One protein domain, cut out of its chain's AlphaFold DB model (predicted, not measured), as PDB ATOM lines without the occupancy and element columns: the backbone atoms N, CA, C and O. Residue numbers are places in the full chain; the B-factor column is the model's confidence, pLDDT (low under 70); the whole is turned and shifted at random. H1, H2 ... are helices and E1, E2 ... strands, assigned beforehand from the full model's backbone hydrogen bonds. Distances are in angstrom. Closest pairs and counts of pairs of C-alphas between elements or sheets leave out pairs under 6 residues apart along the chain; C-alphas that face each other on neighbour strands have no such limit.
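AT A GLANCE: This is residues 323 to 392 of the 392 residues of an uncharacterized protein of Nocardioides sp. HDW12B (UniProt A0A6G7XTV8). A small three-stranded sheet forms a wall, and two helices, H2 and H3, cover one face of it, meeting where H2 ends. H1 sits at one end of the domain and only grazes the sheet. The 70 printed residues, with three named helices and three named strands in the order H1 H2 E1 E2 E3 H3, are of the mixed class, in two layers, H2 and H3 on the sheet E1 E2 E3. These strands form a meander, each the antiparallel neighbour of the one before. The whole is compact and rounded, radius of gyration of the C-alphas 10.8 A, spanning 27 by 22 by 18 A.

HOW THE PARTS SIT: Start at residues 323 to 324, which pair antiparallel with residues 378 to 379. H1, residues 327 to 333, grazes the sheet with residues 327 to 330. In the hairpin of E1, residues 355 to 358, and E2, residues 362 to 367, find N 355 and O 366 at 2.9 A. In the hairpin of E2 and E3, residues 370 to 375, N 374 and O 363 are 2.8 A apart. H2, residues 341 to 350, lies over E1 at a height over the sheet of 10.1 A. H3, residues 380 to 391, is on the same face and runs along the strands, at 10 degrees to E2 on the local plane. H2 and H3 touch, their closest C-alphas being those of Glu 350 and Arg 388, 5.7 A. In H1, H2 and H3 every O i to N i+4 pair is within hydrogen-bond range.

IN THESE COORDINATES: Find C-alpha 327 at (148.568, 111.449, 174.736), where H1 begins. H2 is 14.0 A long, E2 16.4 A and E3 15.9 A. H3 runs 16.8 A to C-alpha 391 at (163.124, 102.416, 159.341).

THE WHOLE: The C-alphas farthest apart, of Ala 332 and Arg 369, are 29.3 A apart. The printed part has no cut, no link is long, and no printed residue is under 70 in pLDDT.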
ATOM      1  N   VAL A 323     157.137 119.753 172.984       96.56
ATOM      2  CA  VAL A 323     157.187 118.736 174.049       96.56
ATOM      3  C   VAL A 323     155.790 118.201 174.332       96.56
ATOM      4  O   VAL A 323     154.880 118.965 174.672       96.56
ATOM      5  N   TYR A 324     155.645 116.880 174.304       95.94
ATOM      6  CA  TYR A 324     154.407 116.190 174.650       95.94
ATOM      7  C   TYR A 324     154.543 115.529 176.018       95.94
ATOM      8  O   TYR A 324     155.503 114.805 176.275       95.94
ATOM      9  N   PHE A 325     153.592 115.806 176.913       94.56
ATOM     10  CA  PHE A 325     153.603 115.294 178.288       94.56
ATOM     11  C   PHE A 325     152.659 114.111 178.497       94.56
ATOM     12  O   PHE A 325     152.798 113.396 179.486       94.56
ATOM     13  N   ASP A 326     151.701 113.937 177.593       94.00
ATOM     14  CA  ASP A 326     150.733 112.852 177.574       94.00
ATOM     15  C   ASP A 326     150.130 112.710 176.162       94.00
ATOM     16  O   ASP A 326     150.445 113.465 175.236       94.00
ATOM     17  N   GLN A 327     149.239 111.733 176.001       94.19
ATOM     18  CA  GLN A 327     148.568 111.449 174.736       94.19
ATOM     19  C   GLN A 327     147.687 112.605 174.241       94.19
ATOM     20  O   GLN A 327     147.588 112.832 173.035       94.19
ATOM     21  N   ALA A 328     147.033 113.336 175.146       92.25
ATOM     22  CA  ALA A 328     146.167 114.445 174.758       92.25
ATOM     23  C   ALA A 328     146.996 115.617 174.219       92.25
ATOM     24  O   ALA A 328     146.603 116.250 173.240       92.25
ATOM     25  N   ASP A 329     148.157 115.867 174.825       92.25
ATOM     26  CA  ASP A 329     149.135 116.836 174.343       92.25
ATOM     27  C   ASP A 329     149.695 116.472 172.975       92.25
ATOM     28  O   ASP A 329     149.801 117.354 172.127       92.25
ATOM     29  N   LEU A 330     150.012 115.196 172.755       94.25
ATOM     30  CA  LEU A 330     150.500 114.701 171.470       94.25
ATOM     31  C   LEU A 330     149.475 114.929 170.354       94.25
ATOM     32  O   LEU A 330     149.790 115.555 169.347       94.25
ATOM     33  N   VAL A 331     148.229 114.489 170.566       93.56
ATOM     34  CA  VAL A 331     147.138 114.660 169.592       93.56
ATOM     35  C   VAL A 331     146.890 116.140 169.304       93.56
ATOM     36  O   VAL A 331     146.790 116.536 168.147       93.56
ATOM     37  N   ALA A 332     146.827 116.975 170.343       91.88
ATOM     38  CA  ALA A 332     146.582 118.401 170.172       91.88
ATOM     39  C   ALA A 332     147.751 119.131 169.494       91.88
ATOM     40  O   ALA A 332     147.518 120.051 168.716       91.88
ATOM     41  N   GLY A 333     148.994 118.768 169.820       90.44
ATOM     42  CA  GLY A 333     150.183 119.453 169.326       90.44
ATOM     43  C   GLY A 333     150.588 119.058 167.907       90.44
ATOM     44  O   GLY A 333     151.128 119.903 167.202       90.44
ATOM     45  N   LEU A 334     150.278 117.832 167.479       92.81
ATOM     46  CA  LEU A 334     150.434 117.370 166.092       92.81
ATOM     47  C   LEU A 334     149.177 117.588 165.232       92.81
ATOM     48  O   LEU A 334     149.126 117.138 164.094       92.81
ATOM     49  N   GLU A 335     148.153 118.255 165.775       93.50
ATOM     50  CA  GLU A 335     146.875 118.512 165.093       93.50
ATOM     51  C   GLU A 335     146.181 117.237 164.561       93.50
ATOM     52  O   GLU A 335     145.482 117.262 163.546       93.50
ATOM     53  N   LEU A 336     146.335 116.118 165.275       92.44
ATOM     54  CA  LEU A 336     145.725 114.831 164.928       92.44
ATOM     55  C   LEU A 336     144.242 114.802 165.330       92.44
ATOM     56  O   LEU A 336     143.844 115.417 166.326       92.44
ATOM     57  N   ALA A 337     143.405 114.052 164.604       92.44
ATOM     58  CA  ALA A 337     142.010 113.861 165.009       92.44
ATOM     59  C   ALA A 337     141.898 112.821 166.135       92.44
ATOM     60  O   ALA A 337     141.088 112.970 167.055       92.44
ATOM     61  N   ALA A 338     142.741 111.793 166.088       90.06
ATOM     62  CA  ALA A 338     142.937 110.809 167.138       90.06
ATOM     63  C   ALA A 338     144.392 110.324 167.152       90.06
ATOM     64  O   ALA A 338     145.141 110.505 166.200       90.06
ATOM     65  N   VAL A 339     144.804 109.664 168.237       86.50
ATOM     66  CA  VAL A 339     146.179 109.144 168.327       86.50
ATOM     67  C   VAL A 339     146.477 108.042 167.308       86.50
ATOM     68  O   VAL A 339     147.634 107.818 166.983       86.50
ATOM     69  N   SER A 340     145.439 107.366 166.803       87.56
ATOM     70  CA  SER A 340     145.557 106.389 165.716       87.56
ATOM     71  C   SER A 340     146.143 106.997 164.446       87.56
ATOM     72  O   SER A 340     146.768 106.288 163.675       87.56
ATOM     73  N   ASP A 341     145.982 108.307 164.255       91.56
ATOM     74  CA  ASP A 341     146.438 109.008 163.055       91.56
ATOM     75  C   ASP A 341     147.946 109.325 163.120       91.56
ATOM     76  O   ASP A 341     148.519 109.865 162.178       91.56
ATOM     77  N   LEU A 342     148.610 109.011 164.243       91.88
ATOM     78  CA  LEU A 342     150.054 109.186 164.392       91.88
ATOM     79  C   LEU A 342     150.841 108.258 163.462       91.88
ATOM     80  O   LEU A 342     151.897 108.641 162.970       91.88
ATOM     81  N   GLU A 343     150.321 107.052 163.232       91.19
ATOM     82  CA  GLU A 343     150.895 106.081 162.304       91.19
ATOM     83  C   GLU A 343     150.939 106.659 160.885       91.19
ATOM     84  O   GLU A 343     152.011 106.733 160.292       91.19
ATOM     85  N   ASP A 344     149.818 107.211 160.409       90.69
ATOM     86  CA  ASP A 344     149.727 107.864 159.098       90.69
ATOM     87  C   ASP A 344     150.722 109.028 158.950       90.69
ATOM     88  O   ASP A 344     151.320 109.207 157.886       90.69
ATOM     89  N   LEU A 345     150.929 109.814 160.015       91.12
ATOM     90  CA  LEU A 345     151.904 110.907 160.024       91.12
ATOM     91  C   LEU A 345     153.339 110.382 159.893       91.12
ATOM     92  O   LEU A 345     154.100 110.880 159.064       91.12
ATOM     93  N   LEU A 346     153.717 109.372 160.682       91.69
ATOM     94  CA  LEU A 346     155.068 108.803 160.637       91.69
ATOM     95  C   LEU A 346     155.332 108.052 159.326       91.69
ATOM     96  O   LEU A 346     156.446 108.111 158.808       91.69
ATOM     97  N   TYR A 347     154.311 107.418 158.750       90.25
ATOM     98  CA  TYR A 347     154.378 106.787 157.431       90.25
ATOM     99  C   TYR A 347     154.629 107.819 156.333       90.25
ATOM    100  O   TYR A 347     155.495 107.637 155.479       90.25
ATOM    101  N   ALA A 348     153.889 108.929 156.360       89.00
ATOM    102  CA  ALA A 348     153.998 109.965 155.342       89.00
ATOM    103  C   ALA A 348     155.312 110.756 155.419       89.00
ATOM    104  O   ALA A 348     155.819 111.193 154.383       89.00
ATOM    105  N   GLU A 349     155.839 110.983 156.626       90.12
ATOM    106  CA  GLU A 349     156.936 111.930 156.848       90.12
ATOM    107  C   GLU A 349     158.292 111.270 157.134       90.12
ATOM    108  O   GLU A 349     159.321 111.870 156.829       90.12
ATOM    109  N   GLU A 350     158.318 110.051 157.679       90.12
ATOM    110  CA  GLU A 350     159.551 109.399 158.145       90.12
ATOM    111  C   GLU A 350     159.811 108.019 157.501       90.12
ATOM    112  O   GLU A 350     160.800 107.381 157.854       90.12
ATOM    113  N   ASP A 351     158.963 107.568 156.562       88.81
ATOM    114  CA  ASP A 351     159.052 106.253 155.883       88.81
ATOM    115  C   ASP A 351     159.078 105.060 156.861       88.81
ATOM    116  O   ASP A 351     159.677 104.013 156.613       88.81
ATOM    117  N   PHE A 352     158.445 105.232 158.022       90.38
ATOM    118  CA  PHE A 352     158.220 104.147 158.969       90.38
ATOM    119  C   PHE A 352     157.144 103.199 158.400       90.38
ATOM    120  O   PHE A 352     156.204 103.676 157.783       90.38
ATOM    121  N   ASP A 353     157.264 101.878 158.571       89.81
ATOM    122  CA  ASP A 353     156.294 100.863 158.079       89.81
ATOM    123  C   ASP A 353     155.997  99.827 159.183       89.81
ATOM    124  O   ASP A 353     156.088  98.610 159.004       89.81
ATOM    125  N   GLY A 354     155.771 100.326 160.400       90.44
ATOM    126  CA  GLY A 354     155.488  99.533 161.594       90.44
ATOM    127  C   GLY A 354     154.315 100.079 162.406       90.44
ATOM    128  O   GLY A 354     153.927 101.235 162.261       90.44
ATOM    129  N   ASP A 355     153.778  99.262 163.314       92.75
ATOM    130  CA  ASP A 355     152.638  99.665 164.138       92.75
ATOM    131  C   ASP A 355     153.046 100.750 165.153       92.75
ATOM    132  O   ASP A 355     154.139 100.717 165.733       92.75
ATOM    133  N   VAL A 356     152.132 101.681 165.433       94.50
ATOM    134  CA  VAL A 356     152.321 102.742 166.433       94.50
ATOM    135  C   VAL A 356     151.283 102.610 167.539       94.50
ATOM    136  O   VAL A 356     150.080 102.721 167.309       94.50
ATOM    137  N   VAL A 357     151.738 102.409 168.778       94.00
ATOM    138  CA  VAL A 357     150.857 102.266 169.944       94.00
ATOM    139  C   VAL A 357     151.147 103.366 170.955       94.00
ATOM    140  O   VAL A 357     152.173 103.367 171.629       94.00
ATOM    141  N   ALA A 358     150.211 104.297 171.116       94.19
ATOM    142  CA  ALA A 358     150.268 105.282 172.190       94.19
ATOM    143  C   ALA A 358     149.564 104.774 173.455       94.19
ATOM    144  O   ALA A 358     148.471 104.204 173.403       94.19
ATOM    145  N   SER A 359     150.186 105.020 174.603       93.50
ATOM    146  CA  SER A 359     149.704 104.629 175.926       93.50
ATOM    147  C   SER A 359     149.870 105.773 176.931       93.50
ATOM    148  O   SER A 359     150.328 106.861 176.590       93.50
ATOM    149  N   ALA A 360     149.519 105.532 178.198       92.31
ATOM    150  CA  ALA A 360     149.766 106.499 179.266       92.31
ATOM    151  C   ALA A 360     151.266 106.724 179.541       92.31
ATOM    152  O   ALA A 360     151.631 107.778 180.059       92.31
ATOM    153  N   ASP A 361     152.117 105.755 179.191       93.69
ATOM    154  CA  ASP A 361     153.551 105.793 179.484       93.69
ATOM    155  C   ASP A 361     154.367 106.430 178.349       93.69
ATOM    156  O   ASP A 361     155.481 106.897 178.584       93.69
ATOM    157  N   GLY A 362     153.826 106.485 177.128       96.19
ATOM    158  CA  GLY A 362     154.536 106.987 175.955       96.19
ATOM    159  C   GLY A 362     153.992 106.456 174.633       96.19
ATOM    160  O   GLY A 362     152.888 105.910 174.572       96.19
ATOM    161  N   VAL A 363     154.800 106.598 173.584       96.81
ATOM    162  CA  VAL A 363     154.534 106.059 172.243       96.81
ATOM    163  C   VAL A 363     155.493 104.908 171.971       96.81
ATOM    164  O   VAL A 363     156.706 105.080 172.045       96.81
ATOM    165  N   GLU A 364     154.955 103.733 171.673       96.88
ATOM    166  CA  GLU A 364     155.715 102.557 171.265       96.88
ATOM    167  C   GLU A 364     155.680 102.418 169.739       96.88
ATOM    168  O   GLU A 364     154.603 102.359 169.145       96.88
ATOM    169  N   LEU A 365     156.861 102.377 169.117       96.19
ATOM    170  CA  LEU A 365     157.039 102.092 167.692       96.19
ATOM    171  C   LEU A 365     157.420 100.618 167.525       96.19
ATOM    172  O   LEU A 365     158.414 100.171 168.109       96.19
ATOM    173  N   ILE A 366     156.636  99.860 166.759       95.00
ATOM    174  CA  ILE A 366     156.754  98.404 166.641       95.00
ATOM    175  C   ILE A 366     157.113  98.023 165.208       95.00
ATOM    176  O   ILE A 366     156.304  98.161 164.298       95.00
ATOM    177  N   LEU A 367     158.301  97.447 165.013       91.94
ATOM    178  CA  LEU A 367     158.719  96.898 163.725       91.94
ATOM    179  C   LEU A 367     158.869  95.373 163.821       91.94
ATOM    180  O   LEU A 367     159.732  94.828 164.521       91.94
ATOM    181  N   GLY A 368     157.989  94.649 163.127       89.19
ATOM    182  CA  GLY A 368     157.943  93.187 163.137       89.19
ATOM    183  C   GLY A 368     157.547  92.594 164.497       89.19
ATOM    184  O   GLY A 368     156.377  92.345 164.755       89.19
ATOM    185  N   ARG A 369     158.530  92.272 165.350       88.88
ATOM    186  CA  ARG A 369     158.307  91.722 166.711       88.88
ATOM    187  C   ARG A 369     158.984  92.534 167.815       88.88
ATOM    188  O   ARG A 369     158.974  92.103 168.968       88.88
ATOM    189  N   VAL A 370     159.627  93.641 167.460       90.75
ATOM    190  CA  VAL A 370     160.386  94.478 168.390       90.75
ATOM    191  C   VAL A 370     159.645  95.797 168.543       90.75
ATOM    192  O   VAL A 370     159.412  96.478 167.550       90.75
ATOM    193  N   GLY A 371     159.271  96.126 169.777       93.06
ATOM    194  CA  GLY A 371     158.717  97.423 170.153       93.06
ATOM    195  C   GLY A 371     159.765  98.266 170.873       93.06
ATOM    196  O   GLY A 371     160.505  97.745 171.713       93.06
ATOM    197  N   THR A 372     159.838  99.554 170.538       96.88
ATOM    198  CA  THR A 372     160.665 100.536 171.252       96.88
ATOM    199  C   THR A 372     159.777 101.640 171.809       96.88
ATOM    200  O   THR A 372     159.141 102.371 171.053       96.88
ATOM    201  N   LEU A 373     159.733 101.756 173.139       97.06
ATOM    202  CA  LEU A 373     158.936 102.761 173.843       97.06
ATOM    203  C   LEU A 373     159.705 104.079 173.986       97.06
ATOM    204  O   LEU A 373     160.745 104.130 174.647       97.06
ATOM    205  N   LEU A 374     159.128 105.159 173.465       96.69
ATOM    206  CA  LEU A 374     159.507 106.530 173.776       96.69
ATOM    207  C   LEU A 374     158.592 107.078 174.879       96.69
ATOM    208  O   LEU A 374     157.429 107.412 174.642       96.69
ATOM    209  N   GLY A 375     159.121 107.143 176.102       96.06
ATOM    210  CA  GLY A 375     158.357 107.539 177.284       96.06
ATOM    211  C   GLY A 375     158.084 109.044 177.375       96.06
ATOM    212  O   GLY A 375     158.942 109.858 177.031       96.06
ATOM    213  N   TYR A 376     156.914 109.426 177.893       95.94
ATOM    214  CA  TYR A 376     156.617 110.831 178.186       95.94
ATOM    215  C   TYR A 376     157.446 111.376 179.377       95.94
ATOM    216  O   TYR A 376     157.723 110.645 180.331       95.94
ATOM    217  N   PRO A 377     157.775 112.684 179.400       96.56
ATOM    218  CA  PRO A 377     157.666 113.607 178.279       96.56
ATOM    219  C   PRO A 377     158.799 113.406 177.259       96.56
ATOM    220  O   PRO A 377     159.941 113.099 177.623       96.56
ATOM    221  N   PHE A 378     158.484 113.659 175.991       96.06
ATOM    222  CA  PHE A 378     159.441 113.648 174.883       96.06
ATOM    223  C   PHE A 378     159.162 114.797 173.909       96.06
ATOM    224  O   PHE A 378     158.063 115.357 173.891       96.06
ATOM    225  N   ARG A 379     160.163 115.153 173.105       95.50
ATOM    226  CA  ARG A 379     160.054 116.108 172.000       95.50
ATOM    227  C   ARG A 379     159.631 115.430 170.711       95.50
ATOM    228  O   ARG A 379     160.052 114.311 170.436       95.50
ATOM    229  N   GLU A 380     158.901 116.147 169.868       95.06
ATOM    230  CA  GLU A 380     158.544 115.693 168.520       95.06
ATOM    231  C   GLU A 380     159.758 115.160 167.739       95.06
ATOM    232  O   GLU A 380     159.708 114.081 167.153       95.06
ATOM    233  N   GLN A 381     160.894 115.861 167.811       92.56
ATOM    234  CA  GLN A 381     162.133 115.436 167.158       92.56
ATOM    235  C   GLN A 381     162.681 114.095 167.681       92.56
ATOM    236  O   GLN A 381     163.277 113.351 166.901       92.56
ATOM    237  N   GLU A 382     162.488 113.765 168.965       94.81
ATOM    238  CA  GLU A 382     162.883 112.460 169.525       94.81
ATOM    239  C   GLU A 382     162.043 111.338 168.896       94.81
ATOM    240  O   GLU A 382     162.600 110.326 168.476       94.81
ATOM    241  N   LEU A 383     160.729 111.549 168.745       95.75
ATOM    242  CA  LEU A 383     159.825 110.588 168.101       95.75
ATOM    243  C   LEU A 383     160.198 110.353 166.636       95.75
ATOM    244  O   LEU A 383     160.350 109.210 166.211       95.75
ATOM    245  N   ARG A 384     160.401 111.435 165.881       94.44
ATOM    246  CA  ARG A 384     160.778 111.372 164.461       94.44
ATOM    247  C   ARG A 384     162.129 110.700 164.248       94.44
ATOM    248  O   ARG A 384     162.308 109.924 163.317       94.44
ATOM    249  N   THR A 385     163.097 111.000 165.111       94.06
ATOM    250  CA  THR A 385     164.431 110.390 165.028       94.06
ATOM    251  C   THR A 385     164.360 108.896 165.306       94.06
ATOM    252  O   THR A 385     164.902 108.126 164.521       94.06
ATOM    253  N   LEU A 386     163.620 108.483 166.339       95.38
ATOM    254  CA  LEU A 386     163.411 107.066 166.625       95.38
ATOM    255  C   LEU A 386     162.718 106.342 165.460       95.38
ATOM    256  O   LEU A 386     163.126 105.241 165.103       95.38
ATOM    257  N   ALA A 387     161.707 106.959 164.841       94.69
ATOM    258  CA  ALA A 387     161.029 106.391 163.676       94.69
ATOM    259  C   ALA A 387     162.002 106.153 162.506       94.69
ATOM    260  O   ALA A 387     162.060 105.042 161.978       94.69
ATOM    261  N   ARG A 388     162.833 107.149 162.164       94.00
ATOM    262  CA  ARG A 388     163.862 107.027 161.114       94.00
ATOM    263  C   ARG A 388     164.913 105.966 161.416       94.00
ATOM    264  O   ARG A 388     165.310 105.240 160.514       94.00
ATOM    265  N   GLU A 389     165.376 105.885 162.661       93.56
ATOM    266  CA  GLU A 389     166.371 104.890 163.083       93.56
ATOM    267  C   GLU A 389     165.837 103.456 163.006       93.56
ATOM    268  O   GLU A 389     166.601 102.535 162.735       93.56
ATOM    269  N   LEU A 390     164.537 103.255 163.238       92.50
ATOM    270  CA  LEU A 390     163.900 101.947 163.089       92.50
ATOM    271  C   LEU A 390     163.610 101.603 161.622       92.50
ATOM    272  O   LEU A 390     163.599 100.423 161.281       92.50
ATOM    273  N   ALA A 391     163.372 102.604 160.770       87.94
ATOM    274  CA  ALA A 391     163.124 102.416 159.341       87.94
ATOM    275  C   ALA A 391     164.404 102.130 158.523       87.94
ATOM    276  O   ALA A 391     164.324 101.509 157.461       87.94
ATOM    277  N   SER A 392     165.574 102.582 159.001       84.19
ATOM    278  CA  SER A 392     166.893 102.352 158.377       84.19
ATOM    279  C   SER A 392     167.467 100.972 158.677       84.19
ATOM    280  O   SER A 392     168.059 100.367 157.749       84.19
TER     281      SER A 392